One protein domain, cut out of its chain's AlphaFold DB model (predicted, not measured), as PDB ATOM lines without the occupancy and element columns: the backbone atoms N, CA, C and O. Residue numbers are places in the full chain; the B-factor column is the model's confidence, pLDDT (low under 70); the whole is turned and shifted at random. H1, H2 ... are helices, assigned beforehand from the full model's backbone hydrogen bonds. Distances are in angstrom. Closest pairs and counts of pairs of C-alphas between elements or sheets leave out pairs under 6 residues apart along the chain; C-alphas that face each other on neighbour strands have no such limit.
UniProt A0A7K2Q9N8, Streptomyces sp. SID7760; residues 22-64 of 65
ATOM      1  N   PRO A  22      50.250  95.566  63.809       95.56
ATOM      2  CA  PRO A  22      50.108  97.020  63.860       95.56
ATOM      3  C   PRO A  22      49.022  97.520  64.820       95.56
ATOM      4  O   PRO A  22      49.159  98.592  65.411       95.56
ATOM      5  N   GLN A  23      47.947  96.752  65.022       94.75
ATOM      6  CA  GLN A  23      46.871  97.134  65.939       94.75
ATOM      7  C   GLN A  23      47.311  97.016  67.401       94.75
ATOM      8  O   GLN A  23      46.999  97.898  68.198       94.75
ATOM      9  N   VAL A  24      48.042  95.953  67.757       95.94
ATOM     10  CA  VAL A  24      48.621  95.809  69.104       95.94
ATOM     11  C   VAL A  24      49.634  96.921  69.372       95.94
ATOM     12  O   VAL A  24      49.601  97.548  70.433       95.94
ATOM     13  N   LEU A  25      50.505  97.204  68.401       96.06
ATOM     14  CA  LEU A  25      51.526  98.242  68.535       96.06
ATOM     15  C   LEU A  25      50.905  99.628  68.703       96.06
ATOM     16  O   LEU A  25      51.357 100.381  69.564       96.06
ATOM     17  N   ARG A  26      49.811  99.932  67.993       94.81
ATOM     18  CA  ARG A  26      49.048 101.168  68.204       94.81
ATOM     19  C   ARG A  26      48.619 101.319  69.665       94.81
ATOM     20  O   ARG A  26      48.947 102.332  70.275       94.81
ATOM     21  N   THR A  27      48.008 100.297  70.263       94.94
ATOM     22  CA  THR A  27      47.609 100.336  71.681       94.94
ATOM     23  C   THR A  27      48.807 100.497  72.626       94.94
ATOM     24  O   THR A  27      48.747 101.291  73.563       94.94
ATOM     25  N   LYS A  28      49.930  99.809  72.377       96.06
ATOM     26  CA  LYS A  28      51.149  99.963  73.197       96.06
ATOM     27  C   LYS A  28      51.727 101.381  73.111       96.06
ATOM     28  O   LYS A  28      52.145 101.940  74.122       96.06
ATOM     29  N   THR A  29      51.737 101.980  71.922       97.19
ATOM     30  CA  THR A  29      52.212 103.360  71.737       97.19
ATOM     31  C   THR A  29      51.259 104.408  72.313       97.19
ATOM     32  O   THR A  29      51.728 105.404  72.860       97.19
ATOM     33  N   GLU A  30      49.942 104.176  72.258       95.62
ATOM     34  CA  GLU A  30      48.943 104.992  72.959       95.62
ATOM     35  C   GLU A  30      49.218 104.970  74.467       95.62
ATOM     36  O   GLU A  30      49.386 106.031  75.064       95.62
ATOM     37  N   TYR A  31      49.422 103.784  75.049       95.81
ATOM     38  CA  TYR A  31      49.790 103.642  76.460       95.81
ATOM     39  C   TYR A  31      51.072 104.411  76.820       95.81
ATOM     40  O   TYR A  31      51.108 105.115  77.831       95.81
ATOM     41  N   ILE A  32      52.119 104.317  75.991       97.75
ATOM     42  CA  ILE A  32      53.373 105.068  76.181       97.75
ATOM     43  C   ILE A  32      53.105 106.572  76.260       97.75
ATOM     44  O   ILE A  32      53.618 107.242  77.157       97.75
ATOM     45  N   ARG A  33      52.280 107.101  75.354       96.19
ATOM     46  CA  ARG A  33      51.954 108.529  75.295       96.19
ATOM     47  C   ARG A  33      51.082 108.977  76.459       96.19
ATOM     48  O   ARG A  33      51.375 110.005  77.063       96.19
ATOM     49  N   GLU A  34      50.045 108.212  76.786       96.75
ATOM     50  CA  GLU A  34      49.119 108.510  77.887       96.75
ATOM     51  C   GLU A  34      49.824 108.547  79.246       96.75
ATOM     52  O   GLU A  34      49.449 109.329  80.115       96.75
ATOM     53  N   ASN A  35      50.879 107.747  79.410       98.00
ATOM     54  CA  ASN A  35      51.658 107.675  80.645       98.00
ATOM     55  C   ASN A  35      52.947 108.514  80.608       98.00
ATOM     56  O   ASN A  35      53.725 108.469  81.558       98.00
ATOM     57  N   GLY A  36      53.200 109.267  79.530       97.12
ATOM     58  CA  GLY A  36      54.397 110.106  79.399       97.12
ATOM     59  C   GLY A  36      55.718 109.325  79.464       97.12
ATOM     60  O   GLY A  36      56.703 109.830  80.001       97.12
ATOM     61  N   LEU A  37      55.740 108.086  78.962       98.00
ATOM     62  CA  LEU A  37      56.933 107.236  78.962       98.00
ATOM     63  C   LEU A  37      57.916 107.659  77.856       98.00
ATOM     64  O   LEU A  37      57.530 108.238  76.844       98.00
ATOM     65  N   GLY A  38      59.202 107.341  78.031       96.94
ATOM     66  CA  GLY A  38      60.286 107.848  77.173       96.94
ATOM     67  C   GLY A  38      60.352 107.294  75.742       96.94
ATOM     68  O   GLY A  38      61.143 107.795  74.948       96.94
ATOM     69  N   GLY A  39      59.567 106.269  75.404       96.12
ATOM     70  CA  GLY A  39      59.542 105.661  74.072       96.12
ATOM     71  C   GLY A  39      59.255 104.162  74.103       96.12
ATOM     72  O   GLY A  39      58.889 103.608  75.139       96.12
ATOM     73  N   ALA A  40      59.431 103.508  72.953       97.06
ATOM     74  CA  ALA A  40      59.304 102.062  72.796       97.06
ATOM     75  C   ALA A  40      60.669 101.429  72.496       97.06
ATOM     76  O   ALA A  40      61.473 101.994  71.756       97.06
ATOM     77  N   MET A  41      60.903 100.233  73.034       96.69
ATOM     78  CA  MET A  41      61.981  99.347  72.597       96.69
ATOM     79  C   MET A  41      61.370  98.231  71.751       96.69
ATOM     80  O   MET A  41      60.294  97.728  72.077       96.69
ATOM     81  N   PHE A  42      62.047  97.867  70.666       93.69
ATOM     82  CA  PHE A  42      61.614  96.838  69.730       93.69
ATOM     83  C   PHE A  42      62.734  95.817  69.527       93.69
ATOM     84  O   PHE A  42      63.895  96.194  69.351       93.69
ATOM     85  N   TRP A  43      62.382  94.534  69.530       95.12
ATOM     86  CA  TRP A  43      63.305  93.435  69.267       95.12
ATOM     87  C   TRP A  43      62.640  92.413  68.331       95.12
ATOM     88  O   TRP A  43      61.625  91.834  68.707       95.12
ATOM     89  N   SER A  44      63.167  92.151  67.137       95.44
ATOM     90  CA  SER A  44      64.301  92.802  66.454       95.44
ATOM     91  C   SER A  44      63.931  93.164  65.020       95.44
ATOM     92  O   SER A  44      62.971  92.638  64.468       95.44
ATOM     93  N   LEU A  45      64.670  94.103  64.422       94.81
ATOM     94  CA  LEU A  45      64.344  94.649  63.097       94.81
ATOM     95  C   LEU A  45      64.308  93.579  61.994       94.81
ATOM     96  O   LEU A  45      63.551  93.715  61.044       94.81
ATOM     97  N   ASP A  46      65.096  92.512  62.121       96.25
ATOM     98  CA  ASP A  46      65.122  91.385  61.183       96.25
ATOM     99  C   ASP A  46      63.890  90.468  61.274       96.25
ATOM    100  O   ASP A  46      63.649  89.686  60.356       96.25
ATOM    101  N   ALA A  47      63.106  90.575  62.350       95.44
ATOM    102  CA  ALA A  47      61.857  89.842  62.534       95.44
ATOM    103  C   ALA A  47      60.619  90.625  62.050       95.44
ATOM    104  O   ALA A  47      59.498  90.134  62.185       95.44
ATOM    105  N   ASP A  48      60.806  91.834  61.511       97.50
ATOM    106  CA  ASP A  48      59.739  92.598  60.867       97.50
ATOM    107  C   ASP A  48      59.508  92.104  59.426       97.50
ATOM    108  O   ASP A  48      60.294  91.363  58.830       97.50
ATOM    109  N   THR A  49      58.395  92.531  58.851       97.19
ATOM    110  CA  THR A  49      58.107  92.394  57.425       97.19
ATOM    111  C   THR A  49      59.152  93.129  56.570       97.19
ATOM    112  O   THR A  49      59.757  94.103  57.028       97.19
ATOM    113  N   PRO A  50      59.372  92.714  55.304       97.38
ATOM    114  CA  PRO A  50      60.364  93.352  54.432       97.38
ATOM    115  C   PRO A  50      60.164  94.860  54.213       97.38
ATOM    116  O   PRO A  50      61.119  95.559  53.877       97.38
ATOM    117  N   ASP A  51      58.939  95.359  54.371       96.94
ATOM    118  CA  ASP A  51      58.563  96.769  54.261       96.94
ATOM    119  C   ASP A  51      58.506  97.509  55.612       96.94
ATOM    120  O   ASP A  51      58.213  98.705  55.638       96.94
ATOM    121  N   GLY A  52      58.843  96.845  56.723       97.44
ATOM    122  CA  GLY A  52      58.936  97.466  58.046       97.44
ATOM    123  C   GLY A  52      57.577  97.871  58.620       97.44
ATOM    124  O   GLY A  52      57.439  98.957  59.195       97.44
ATOM    125  N   GLU A  53      56.554  97.041  58.420       97.81
ATOM    126  CA  GLU A  53      55.184  97.294  58.870       97.81
ATOM    127  C   GLU A  53      55.118  97.598  60.378       97.81
ATOM    128  O   GLU A  53      54.467  98.569  60.789       97.81
ATOM    129  N   LEU A  54      55.819  96.819  61.211       97.62
ATOM    130  CA  LEU A  54      55.745  96.948  62.665       97.62
ATOM    131  C   LEU A  54      56.504  98.178  63.167       97.62
ATOM    132  O   LEU A  54      55.958  98.947  63.963       97.62
ATOM    133  N   ILE A  55      57.721  98.427  62.675       97.19
ATOM    134  CA  ILE A  55      58.467  99.630  63.065       97.19
ATOM    135  C   ILE A  55      57.754 100.908  62.604       97.19
ATOM    136  O   ILE A  55      57.711 101.895  63.342       97.19
ATOM    137  N   THR A  56      57.102 100.872  61.439       97.31
ATOM    138  CA  THR A  56      56.267 101.976  60.948       97.31
ATOM    139  C   THR A  56      55.060 102.212  61.857       97.31
ATOM    140  O   THR A  56      54.699 103.362  62.120       97.31
ATOM    141  N   ALA A  57      54.432 101.149  62.367       97.25
ATOM    142  CA  ALA A  57      53.332 101.266  63.322       97.25
ATOM    143  C   ALA A  57      53.789 101.886  64.654       97.25
ATOM    144  O   ALA A  57      53.089 102.746  65.194       97.25
ATOM    145  N   VAL A  58      54.973 101.507  65.154       97.56
ATOM    146  CA  VAL A  58      55.573 102.121  66.349       97.56
ATOM    147  C   VAL A  58      55.840 103.610  66.122       97.56
ATOM    148  O   VAL A  58      55.427 104.431  66.941       97.56
ATOM    149  N   ASP A  59      56.480 103.970  65.006       97.12
ATOM    150  CA  ASP A  59      56.802 105.363  64.677       97.12
ATOM    151  C   ASP A  59      55.545 106.243  64.613       97.12
ATOM    152  O   ASP A  59      55.455 107.271  65.289       97.12
ATOM    153  N   ARG A  60      54.530 105.815  63.856       97.06
ATOM    154  CA  ARG A  60      53.261 106.549  63.731       97.06
ATOM    155  C   ARG A  60      52.546 106.680  65.071       97.06
ATOM    156  O   ARG A  60      52.103 107.771  65.437       97.06
ATOM    157  N   GLY A  61      52.506 105.588  65.830       96.25
ATOM    158  CA  GLY A  61      51.863 105.524  67.132       96.25
ATOM    159  C   GLY A  61      52.462 106.486  68.160       96.25
ATOM    160  O   GLY A  61      51.719 107.213  68.829       96.25
ATOM    161  N   LEU A  62      53.798 106.563  68.240       96.50
ATOM    162  CA  LEU A  62      54.512 107.477  69.142       96.50
ATOM    163  C   LEU A  62      54.329 108.955  68.763       96.50
ATOM    164  O   LEU A  62      54.250 109.807  69.648       96.50
ATOM    165  N   HIS A  63      54.193 109.264  67.472       93.50
ATOM    166  CA  HIS A  63      53.955 110.629  66.988       93.50
ATOM    167  C   HIS A  63      52.469 111.019  66.921       93.50
ATOM    168  O   HIS A  63      52.148 112.168  66.612       93.50
ATOM    169  N   GLY A  64      51.559 110.083  67.204       77.50
ATOM    170  CA  GLY A  64      50.116 110.292  67.141       77.50
ATOM    171  C   GLY A  64      49.561 110.583  65.759       77.50
ATOM    172  O   GLY A  64      48.619 111.367  65.649       77.50
TER     173      GLY A  64
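This is residues 22 to 64 of the 65 residues of a protein of Streptomyces sp. SID7760 (UniProt A0A7K2Q9N8). Two helices, H1 then H2, lie side by side and run the same way, and the long link 35 to 52 folds back from the end of H1 to the beginning of H2. Residues 46 to 52 of this link stick out. The printed part has 43 residues, two named helices and no named strand; the class is all helix. It is compact, with a radius of gyration of the C-alphas of 10.2 A, yet elongated, spanning 31 by 16 by 15 A.

Start with H1, residues 22 to 34, and go on to H2, residues 53 to 63. They touch, and the closest C-alphas, those of Thr 29 and Gly 61, are 5.1 A apart. Their lines stand at a shallow tilt of 23 degrees. In H1 and H2 every O i to N i+4 pair is within hydrogen-bond range.

Find C-alpha 22 at (50.108, 97.020, 63.860); from there H1 runs 18.2 A to C-alpha 34. H2 runs 15.7 A from C-alpha 53 to C-alpha 63 at (53.955, 110.629, 66.988).

The C-alphas farthest apart, those of Asn 35 and Pro 50, are 31.1 A apart. The printed part has no cut, and no printed residue is under 70 in pLDDT.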